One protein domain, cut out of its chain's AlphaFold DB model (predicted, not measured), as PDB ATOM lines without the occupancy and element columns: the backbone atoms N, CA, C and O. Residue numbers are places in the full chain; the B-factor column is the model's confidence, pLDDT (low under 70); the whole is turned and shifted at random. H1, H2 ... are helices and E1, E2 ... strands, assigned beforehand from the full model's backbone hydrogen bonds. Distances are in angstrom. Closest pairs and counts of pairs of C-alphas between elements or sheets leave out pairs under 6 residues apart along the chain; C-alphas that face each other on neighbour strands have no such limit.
ATOM      1  N   ASN A  39       1.737-100.882 142.086       45.59
ATOM      2  CA  ASN A  39       0.929-101.564 141.068       45.59
ATOM      3  C   ASN A  39       1.097-101.058 139.622       45.59
ATOM      4  O   ASN A  39       0.212-100.420 139.060       45.59
ATOM      5  N   SER A  40       2.216-101.403 138.981       55.16
ATOM      6  CA  SER A  40       2.336-101.311 137.520       55.16
ATOM      7  C   SER A  40       1.693-102.544 136.878       55.16
ATOM      8  O   SER A  40       2.308-103.614 136.856       55.16
ATOM      9  N   SER A  41       0.471-102.410 136.365       61.53
ATOM     10  CA  SER A  41      -0.197-103.480 135.618       61.53
ATOM     11  C   SER A  41      -0.003-103.264 134.121       61.53
ATOM     12  O   SER A  41      -0.236-102.174 133.608       61.53
ATOM     13  N   ALA A  42       0.420-104.303 133.404       68.69
ATOM     14  CA  ALA A  42       0.413-104.305 131.945       68.69
ATOM     15  C   ALA A  42      -0.854-105.011 131.459       68.69
ATOM     16  O   ALA A  42      -1.114-106.155 131.837       68.69
ATOM     17  N   LEU A  43      -1.635-104.348 130.609       73.69
ATOM     18  CA  LEU A  43      -2.748-104.996 129.921       73.69
ATOM     19  C   LEU A  43      -2.217-105.661 128.654       73.69
ATOM     20  O   LEU A  43      -1.627-104.978 127.825       73.69
ATOM     21  N   VAL A  44      -2.458-106.960 128.477       79.44
ATOM     22  CA  VAL A  44      -2.105-107.701 127.258       79.44
ATOM     23  C   VAL A  44      -3.380-108.201 126.588       79.44
ATOM     24  O   VAL A  44      -4.207-108.859 127.211       79.44
ATOM     25  N   THR A  45      -3.538-107.897 125.303       80.06
ATOM     26  CA  THR A  45      -4.635-108.372 124.456       80.06
ATOM     27  C   THR A  45      -4.068-109.258 123.357       80.06
ATOM     28  O   THR A  45      -3.202-108.833 122.597       80.06
ATOM     29  N   VAL A  46      -4.576-110.486 123.254       80.75
ATOM     30  CA  VAL A  46      -4.186-111.443 122.212       80.75
ATOM     31  C   VAL A  46      -5.369-111.647 121.269       80.75
ATOM     32  O   VAL A  46      -6.416-112.152 121.671       80.75
ATOM     33  N   LEU A  47      -5.206-111.245 120.012       80.19
ATOM     34  CA  LEU A  47      -6.179-111.428 118.940       80.19
ATOM     35  C   LEU A  47      -5.763-112.627 118.092       80.19
ATOM     36  O   LEU A  47      -4.630-112.708 117.623       80.19
ATOM     37  N   ILE A  48      -6.681-113.569 117.887       82.19
ATOM     38  CA  ILE A  48      -6.408-114.807 117.153       82.19
ATOM     39  C   ILE A  48      -7.443-114.969 116.043       82.19
ATOM     40  O   ILE A  48      -8.644-115.042 116.305       82.19
ATOM     41  N   ALA A  49      -6.972-115.075 114.803       82.50
ATOM     42  CA  ALA A  49      -7.781-115.447 113.654       82.50
ATOM     43  C   ALA A  49      -7.528-116.921 113.320       82.50
ATOM     44  O   ALA A  49      -6.408-117.312 112.988       82.50
ATOM     45  N   GLY A  50      -8.573-117.743 113.388       83.56
ATOM     46  CA  GLY A  50      -8.499-119.171 113.093       83.56
ATOM     47  C   GLY A  50      -9.709-119.664 112.305       83.56
ATOM     48  O   GLY A  50     -10.794-119.088 112.360       83.56
ATOM     49  N   LYS A  51      -9.525-120.753 111.562       78.75
ATOM     50  CA  LYS A  51     -10.549-121.384 110.734       78.75
ATOM     51  C   LYS A  51     -11.259-122.494 111.510       78.75
ATOM     52  O   LYS A  51     -10.663-123.510 111.860       78.75
ATOM     53  N   GLY A  52     -12.568-122.338 111.693       76.69
ATOM     54  CA  GLY A  52     -13.416-123.287 112.420       76.69
ATOM     55  C   GLY A  52     -13.737-122.824 113.841       76.69
ATOM     56  O   GLY A  52     -13.413-121.710 114.234       76.69
ATOM     57  N   SER A  53     -14.428-123.668 114.607       70.94
ATOM     58  CA  SER A  53     -14.840-123.348 115.976       70.94
ATOM     59  C   SER A  53     -13.793-123.802 116.991       70.94
ATOM     60  O   SER A  53     -13.511-124.999 117.084       70.94
ATOM     61  N   TYR A  54     -13.292-122.869 117.798       71.19
ATOM     62  CA  TYR A  54     -12.414-123.148 118.933       71.19
ATOM     63  C   TYR A  54     -13.180-122.907 120.227       71.19
ATOM     64  O   TYR A  54     -13.754-121.837 120.427       71.19
ATOM     65  N   LYS A  55     -13.213-123.906 121.109       73.25
ATOM     66  CA  LYS A  55     -13.737-123.726 122.463       73.25
ATOM     67  C   LYS A  55     -12.588-123.257 123.341       73.25
ATOM     68  O   LYS A  55     -11.750-124.065 123.720       73.25
ATOM     69  N   ILE A  56     -12.552-121.960 123.621       76.69
ATOM     70  CA  ILE A  56     -11.606-121.395 124.580       76.69
ATOM     71  C   ILE A  56     -12.226-121.566 125.977       76.69
ATOM     72  O   ILE A  56     -13.337-121.074 126.199       76.69
ATOM     73  N   PRO A  57     -11.588-122.318 126.893       80.25
ATOM     74  CA  PRO A  57     -12.058-122.447 128.267       80.25
ATOM     75  C   PRO A  57     -11.956-121.106 129.006       80.25
ATOM     76  O   PRO A  57     -11.291-120.173 128.562       80.25
ATOM     77  N   VAL A  58     -12.626-120.999 130.153       82.38
ATOM     78  CA  VAL A  58     -12.494-119.812 131.008       82.38
ATOM     79  C   VAL A  58     -11.091-119.798 131.609       82.38
ATOM     80  O   VAL A  58     -10.774-120.675 132.406       82.38
ATOM     81  N   ILE A  59     -10.296-118.792 131.254       82.12
ATOM     82  CA  ILE A  59      -8.942-118.577 131.771       82.12
ATOM     83  C   ILE A  59      -9.050-117.896 133.139       82.12
ATOM     84  O   ILE A  59      -9.691-116.849 133.253       82.12
ATOM     85  N   ARG A  60      -8.481-118.512 134.180       84.12
ATOM     86  CA  ARG A  60      -8.451-117.973 135.551       84.12
ATOM     87  C   ARG A  60      -7.051-117.943 136.161       84.12
ATOM     88  O   ARG A  60      -6.917-117.505 137.296       84.12
ATOM     89  N   SER A  61      -6.048-118.428 135.440       83.81
ATOM     90  CA  SER A  61      -4.651-118.469 135.860       83.81
ATOM     91  C   SER A  61      -3.717-118.335 134.655       83.81
ATOM     92  O   SER A  61      -4.140-118.468 133.502       83.81
ATOM     93  N   ILE A  62      -2.433-118.093 134.925       83.69
ATOM     94  CA  ILE A  62      -1.378-118.111 133.900       83.69
ATOM     95  C   ILE A  62      -1.240-119.517 133.295       83.69
ATOM     96  O   ILE A  62      -1.115-119.636 132.080       83.69
ATOM     97  N   ASP A  63      -1.350-120.572 134.107       86.88
ATOM     98  CA  ASP A  63      -1.283-121.960 133.629       86.88
ATOM     99  C   ASP A  63      -2.411-122.269 132.623       86.88
ATOM    100  O   ASP A  63      -2.163-122.868 131.573       86.88
ATOM    101  N   ASP A  64      -3.637-121.788 132.885       83.94
ATOM    102  CA  ASP A  64      -4.760-121.919 131.944       83.94
ATOM    103  C   ASP A  64      -4.458-121.205 130.616       83.94
ATOM    104  O   ASP A  64      -4.774-121.710 129.535       83.94
ATOM    105  N   LEU A  65      -3.853-120.012 130.683       83.75
ATOM    106  CA  LEU A  65      -3.477-119.241 129.499       83.75
ATOM    107  C   LEU A  65      -2.428-119.990 128.669       83.75
ATOM    108  O   LEU A  65      -2.584-120.106 127.450       83.75
ATOM    109  N   GLU A  66      -1.390-120.531 129.309       86.38
ATOM    110  CA  GLU A  66      -0.360-121.325 128.636       86.38
ATOM    111  C   GLU A  66      -0.947-122.566 127.959       86.38
ATOM    112  O   GLU A  66      -0.607-122.870 126.810       86.38
ATOM    113  N   GLU A  67      -1.860-123.274 128.627       87.00
ATOM    114  CA  GLU A  67      -2.513-124.452 128.062       87.00
ATOM    115  C   GLU A  67      -3.333-124.098 126.813       87.00
ATOM    116  O   GLU A  67      -3.220-124.768 125.778       87.00
ATOM    117  N   VAL A  68      -4.099-123.003 126.867       83.88
ATOM    118  CA  VAL A  68      -4.876-122.510 125.725       83.88
ATOM    119  C   VAL A  68      -3.959-122.143 124.560       83.88
ATOM    120  O   VAL A  68      -4.178-122.621 123.444       83.88
ATOM    121  N   LEU A  69      -2.907-121.359 124.796       83.62
ATOM    122  CA  LEU A  69      -1.968-120.946 123.748       83.62
ATOM    123  C   LEU A  69      -1.222-122.140 123.131       83.62
ATOM    124  O   LEU A  69      -1.048-122.214 121.907       83.62
ATOM    125  N   ARG A  70      -0.846-123.130 123.948       84.94
ATOM    126  CA  ARG A  70      -0.237-124.375 123.465       84.94
ATOM    127  C   ARG A  70      -1.210-125.180 122.602       84.94
ATOM    128  O   ARG A  70      -0.815-125.691 121.554       84.94
ATOM    129  N   SER A  71      -2.485-125.256 122.993       80.69
ATOM    130  CA  SER A  71      -3.519-125.956 122.217       80.69
ATOM    131  C   SER A  71      -3.763-125.313 120.844       80.69
ATOM    132  O   SER A  71      -3.931-126.016 119.844       80.69
ATOM    133  N   LEU A  72      -3.708-123.979 120.770       74.88
ATOM    134  CA  LEU A  72      -3.850-123.223 119.524       74.88
ATOM    135  C   LEU A  72      -2.643-123.415 118.600       74.88
ATOM    136  O   LEU A  72      -2.819-123.526 117.388       74.88
ATOM    137  N   SER A  73      -1.443-123.535 119.170       73.25
ATOM    138  CA  SER A  73      -0.212-123.810 118.417       73.25
ATOM    139  C   SER A  73      -0.251-125.180 117.725       73.25
ATOM    140  O   SER A  73       0.199-125.316 116.591       73.25
ATOM    141  N   PHE A  74      -0.854-126.195 118.357       67.12
ATOM    142  CA  PHE A  74      -1.042-127.518 117.742       67.12
ATOM    143  C   PHE A  74      -2.078-127.504 116.601       67.12
ATOM    144  O   PHE A  74      -2.037-128.339 115.701       67.12
ATOM    145  N   ALA A  75      -2.984-126.523 116.587       66.69
ATOM    146  CA  ALA A  75      -3.962-126.317 115.521       66.69
ATOM    147  C   ALA A  75      -3.435-125.434 114.370       66.69
ATOM    148  O   ALA A  75      -4.242-124.846 113.646       66.69
ATOM    149  N   SER A  76      -2.109-125.340 114.193       66.19
ATOM    150  CA  SER A  76      -1.432-124.407 113.278       66.19
ATOM    151  C   SER A  76      -1.981-124.396 111.849       66.19
ATOM    152  O   SER A  76      -2.011-123.336 111.239       66.19
ATOM    153  N   GLU A  77      -2.450-125.523 111.306       75.81
ATOM    154  CA  GLU A  77      -3.026-125.572 109.947       75.81
ATOM    155  C   GLU A  77      -4.312-124.745 109.796       75.81
ATOM    156  O   GLU A  77      -4.727-124.390 108.692       75.81
ATOM    157  N   LYS A  78      -4.978-124.461 110.914       77.69
ATOM    158  CA  LYS A  78      -6.209-123.676 110.977       77.69
ATOM    159  C   LYS A  78      -5.964-122.272 111.533       77.69
ATOM    160  O   LYS A  78      -6.866-121.444 111.450       77.69
ATOM    161  N   LEU A  79      -4.788-121.992 112.087       79.00
ATOM    162  CA  LEU A  79      -4.412-120.673 112.583       79.00
ATOM    163  C   LEU A  79      -4.020-119.785 111.396       79.00
ATOM    164  O   LEU A  79      -3.126-120.128 110.631       79.00
ATOM    165  N   MET A  80      -4.707-118.661 111.218       82.88
ATOM    166  CA  MET A  80      -4.467-117.740 110.101       82.88
ATOM    167  C   MET A  80      -3.578-116.570 110.511       82.88
ATOM    168  O   MET A  80      -2.688-116.186 109.756       82.88
ATOM    169  N   ALA A  81      -3.826-115.998 111.689       80.50
ATOM    170  CA  ALA A  81      -3.050-114.886 112.222       80.50
ATOM    171  C   ALA A  81      -3.151-114.829 113.750       80.50
ATOM    172  O   ALA A  81      -4.155-115.246 114.334       80.50
ATOM    173  N   VAL A  82      -2.115-114.274 114.376       79.00
ATOM    174  CA  VAL A  82      -2.089-113.910 115.794       79.00
ATOM    175  C   VAL A  82      -1.499-112.512 115.901       79.00
ATOM    176  O   VAL A  82      -0.471-112.231 115.288       79.00
ATOM    177  N   GLU A  83      -2.141-111.657 116.681       79.06
ATOM    178  CA  GLU A  83      -1.673-110.312 116.992       79.06
ATOM    179  C   GLU A  83      -1.686-110.114 118.508       79.06
ATOM    180  O   GLU A  83      -2.610-110.547 119.198       79.06
ATOM    181  N   VAL A  84      -0.633-109.484 119.030       79.50
ATOM    182  CA  VAL A  84      -0.483-109.188 120.456       79.50
ATOM    183  C   VAL A  84      -0.352-107.683 120.616       79.50
ATOM    184  O   VAL A  84       0.533-107.065 120.029       79.50
ATOM    185  N   LEU A  85      -1.232-107.116 121.432       77.81
ATOM    186  CA  LEU A  85      -1.274-105.703 121.780       77.81
ATOM    187  C   LEU A  85      -1.059-105.581 123.286       77.81
ATOM    188  O   LEU A  85      -1.556-106.411 124.047       77.81
ATOM    189  N   TRP A  86      -0.359-104.545 123.737       79.50
ATOM    190  CA  TRP A  86      -0.229-104.268 125.169       79.50
ATOM    191  C   TRP A  86      -0.449-102.795 125.496       79.50
ATOM    192  O   TRP A  86      -0.420-101.936 124.619       79.50
ATOM    193  N   THR A  87      -0.727-102.472 126.749       75.31
ATOM    194  CA  THR A  87      -0.882-101.089 127.210       75.31
ATOM    195  C   THR A  87      -0.244-100.945 128.593       75.31
ATOM    196  O   THR A  87      -0.484-101.806 129.443       75.31
ATOM    197  N   PRO A  88       0.551 -99.883 128.825       74.19
ATOM    198  CA  PRO A  88       0.901 -98.823 127.872       74.19
ATOM    199  C   PRO A  88       1.945 -99.268 126.829       74.19
ATOM    200  O   PRO A  88       2.705-100.204 127.051       74.19
ATOM    201  N   GLN A  89       1.938 -98.624 125.657       69.12
ATOM    202  CA  GLN A  89       2.901 -98.887 124.569       69.12
ATOM    203  C   GLN A  89       4.228 -98.136 124.760       69.12
ATOM    204  O   GLN A  89       5.245 -98.538 124.202       69.12
ATOM    205  N   ASP A  90       4.216 -97.050 125.533       73.88
ATOM    206  CA  ASP A  90       5.404 -96.270 125.866       73.88
ATOM    207  C   ASP A  90       6.044 -96.828 127.145       73.88
ATOM    208  O   ASP A  90       5.374 -96.986 128.163       73.88
ATOM    209  N   GLU A  91       7.346 -97.119 127.095       65.25
ATOM    210  CA  GLU A  91       8.116 -97.656 128.227       65.25
ATOM    211  C   GLU A  91       8.206 -96.690 129.418       65.25
ATOM    212  O   GLU A  91       8.545 -97.094 130.529       65.25
ATOM    213  N   THR A  92       7.961 -95.400 129.186       66.44
ATOM    214  CA  THR A  92       7.970 -94.359 130.221       66.44
ATOM    215  C   THR A  92       6.604 -94.132 130.855       66.44
ATOM    216  O   THR A  92       6.490 -93.359 131.807       66.44
ATOM    217  N   ASP A  93       5.585 -94.808 130.339       65.69
ATOM    218  CA  ASP A  93       4.211 -94.690 130.776       65.69
ATOM    219  C   ASP A  93       3.831 -95.908 131.628       65.69
ATOM    220  O   ASP A  93       4.374 -97.006 131.489       65.69
ATOM    221  N   THR A  94       2.893 -95.715 132.545       72.19
ATOM    222  CA  THR A  94       2.397 -96.769 133.432       72.19
ATOM    223  C   THR A  94       0.879 -96.754 133.414       72.19
ATOM    224  O   THR A  94       0.265 -95.703 133.246       72.19
ATOM    225  N   LEU A  95       0.264 -97.921 133.573       69.56
ATOM    226  CA  LEU A  95      -1.176 -98.034 133.764       69.56
ATOM    227  C   LEU A  95      -1.431 -98.396 135.227       69.56
ATOM    228  O   LEU A  95      -0.925 -99.420 135.701       69.56
ATOM    229  N   SER A  96      -2.160 -97.536 135.936       74.06
ATOM    230  CA  SER A  96      -2.564 -97.812 137.315       74.06
ATOM    231  C   SER A  96      -3.728 -98.807 137.358       74.06
ATOM    232  O   SER A  96      -4.428 -99.030 136.366       74.06
ATOM    233  N   GLU A  97      -3.940 -99.437 138.511       72.38
ATOM    234  CA  GLU A  97      -5.057-100.364 138.706       72.38
ATOM    235  C   GLU A  97      -6.413 -99.651 138.594       72.38
ATOM    236  O   GLU A  97      -7.347-100.188 138.001       72.38
ATOM    237  N   GLU A  98      -6.509 -98.420 139.097       73.81
ATOM    238  CA  GLU A  98      -7.707 -97.589 138.986       73.81
ATOM    239  C   GLU A  98      -8.014 -97.251 137.525       73.81
ATOM    240  O   GLU A  98      -9.144 -97.455 137.087       73.81
ATOM    241  N   GLU A  99      -7.010 -96.818 136.750       73.06
ATOM    242  CA  GLU A  99      -7.165 -96.550 135.313       73.06
ATOM    243  C   GLU A  99      -7.620 -97.808 134.558       73.06
ATOM    244  O   GLU A  99      -8.509 -97.745 133.708       73.06
ATOM    245  N   LEU A 100      -7.049 -98.971 134.893       74.81
ATOM    246  CA  LEU A 100      -7.432-100.246 134.291       74.81
ATOM    247  C   LEU A 100      -8.896-100.597 134.595       74.81
ATOM    248  O   LEU A 100      -9.618-101.025 133.697       74.81
ATOM    249  N   LEU A 101      -9.347-100.420 135.838       74.69
ATOM    250  CA  LEU A 101     -10.726-100.705 136.239       74.69
ATOM    251  C   LEU A 101     -11.728 -99.697 135.655       74.69
ATOM    252  O   LEU A 101     -12.854-100.083 135.337       74.69
ATOM    253  N   GLU A 102     -11.334 -98.431 135.496       79.38
ATOM    254  CA  GLU A 102     -12.161 -97.388 134.880       79.38
ATOM    255  C   GLU A 102     -12.329 -97.594 133.371       79.38
ATOM    256  O   GLU A 102     -13.457 -97.599 132.870       79.38
ATOM    257  N   ASP A 103     -11.228 -97.782 132.640       72.75
ATOM    258  CA  ASP A 103     -11.267 -97.932 131.182       72.75
ATOM    259  C   ASP A 103     -11.697 -99.351 130.756       72.75
ATOM    260  O   ASP A 103     -12.240 -99.534 129.661       72.75
ATOM    261  N   TYR A 104     -11.519-100.357 131.623       76.75
ATOM    262  CA  TYR A 104     -11.822-101.761 131.330       76.75
ATOM    263  C   TYR A 104     -12.594-102.476 132.459       76.75
ATOM    264  O   TYR A 104     -12.158-103.515 132.962       76.75
ATOM    265  N   PRO A 105     -13.817-102.028 132.795       77.19
ATOM    266  CA  PRO A 105     -14.575-102.509 133.959       77.19
ATOM    267  C   PRO A 105     -15.012-103.982 133.884       77.19
ATOM    268  O   PRO A 105     -15.476-104.551 134.870       77.19
ATOM    269  N   LEU A 106     -14.917-104.607 132.704       78.19
ATOM    270  CA  LEU A 106     -15.244-106.021 132.493       78.19
ATOM    271  C   LEU A 106     -14.025-106.944 132.602       78.19
ATOM    272  O   LEU A 106     -14.195-108.168 132.626       78.19
ATOM    273  N   LEU A 107     -12.809-106.390 132.626       74.06
ATOM    274  CA  LEU A 107     -11.609-107.190 132.809       74.06
ATOM    275  C   LEU A 107     -11.520-107.658 134.254       74.06
ATOM    276  O   LEU A 107     -11.858-106.949 135.198       74.06
ATOM    277  N   ARG A 108     -11.067-108.899 134.412       70.31
ATOM    278  CA  ARG A 108     -10.797-109.489 135.716       70.31
ATOM    279  C   ARG A 108      -9.305-109.775 135.792       70.31
ATOM    280  O   ARG A 108      -8.808-110.422 134.867       70.31
ATOM    281  N   PRO A 109      -8.616-109.312 136.846       67.50
ATOM    282  CA  PRO A 109      -7.254-109.741 137.121       67.50
ATOM    283  C   PRO A 109      -7.185-111.272 137.163       67.50
ATOM    284  O   PRO A 109      -8.130-111.922 137.626       67.50
ATOM    285  N   ILE A 110      -6.091-111.816 136.632       63.56
ATOM    286  CA  ILE A 110      -5.786-113.249 136.578       63.56
ATOM    287  C   ILE A 110      -4.732-113.552 137.638       63.56
ATOM    288  O   ILE A 110      -3.792-112.734 137.751       63.56
TER     289      ILE A 110
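Overview. This is residues 39 to 110 of the 110 residues of an uncharacterized protein of Ricinus communis (UniProt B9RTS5). A long two-stranded antiparallel ribbon, E1 beside E2, makes the length of the domain, with one helix near each of its ends: H1 near the end where E1 finishes and E2 starts, and H2 near the end where E1 starts. The two helices do not meet, and the last residues, 104 to 110, run from H2 back toward the start of H1. The printed part has 72 residues with two named strands and two named helices, in the order E1, H1, E2, H2; the sheet has the order E1 - E2, antiparallel, and the class is mixed, helices and strands. The whole is loose, with a radius of gyration of the C-alphas of 14.5 A, and elongated, spanning 39 by 24 by 19 A.

Arrangement. E1, residues 43 to 50, and E2, residues 79 to 87, are antiparallel neighbours, with 168 degrees between their N-to-C directions. C-alphas that face each other include those of Val 44 and Trp 86, 4.4 A apart, and those of Ile 48 and Val 82, 4.6 A apart. N 45 and O 85, at 2.8 A, and N 83 and O 47, at 2.9 A, are within hydrogen-bond range. H1, residues 62 to 74, comes between the two strands along the chain; its closest C-alphas with E2 are those of Leu 72 and Leu 79, 7.4 A apart, and the two centres are 14.2 A apart. H2, residues 97 to 103, comes nearest to E1 with the C-alphas of Leu 100 and Leu 43, 8.0 A apart, and these centres are 20.0 A apart. H1 and H2 are apart. In both helices every O i to N i+4 pair is within hydrogen-bond range.

Along the chain. E1 begins at C-alpha 43, at (-2.748, -104.996, 129.921), and measures 22.7 A from first to last C-alpha. H1 begins at C-alpha 62, at (-1.378, -118.111, 133.900), and measures 18.7 A. E2 measures 24.7 A over its nine residues. H2 measures 10.1 A and ends at C-alpha 103, at (-11.267, -97.932, 131.182).

Size, cuts and confidence. The two C-alphas farthest apart are those of Glu 77 and Glu 98, 40.6 A. The printed part has no cut and ends at residue 110, the chain's last. The link from E1 to H1 is long, with 11 residues; that from H1 to E2 is tight, with 4; that from E2 to H2 is short, with 9. The mean pLDDT of the printed part is 75.7, and residues 39 to 42, 74 to 76, 89, 91 to 93, 95 and 109 to 110 are under 70.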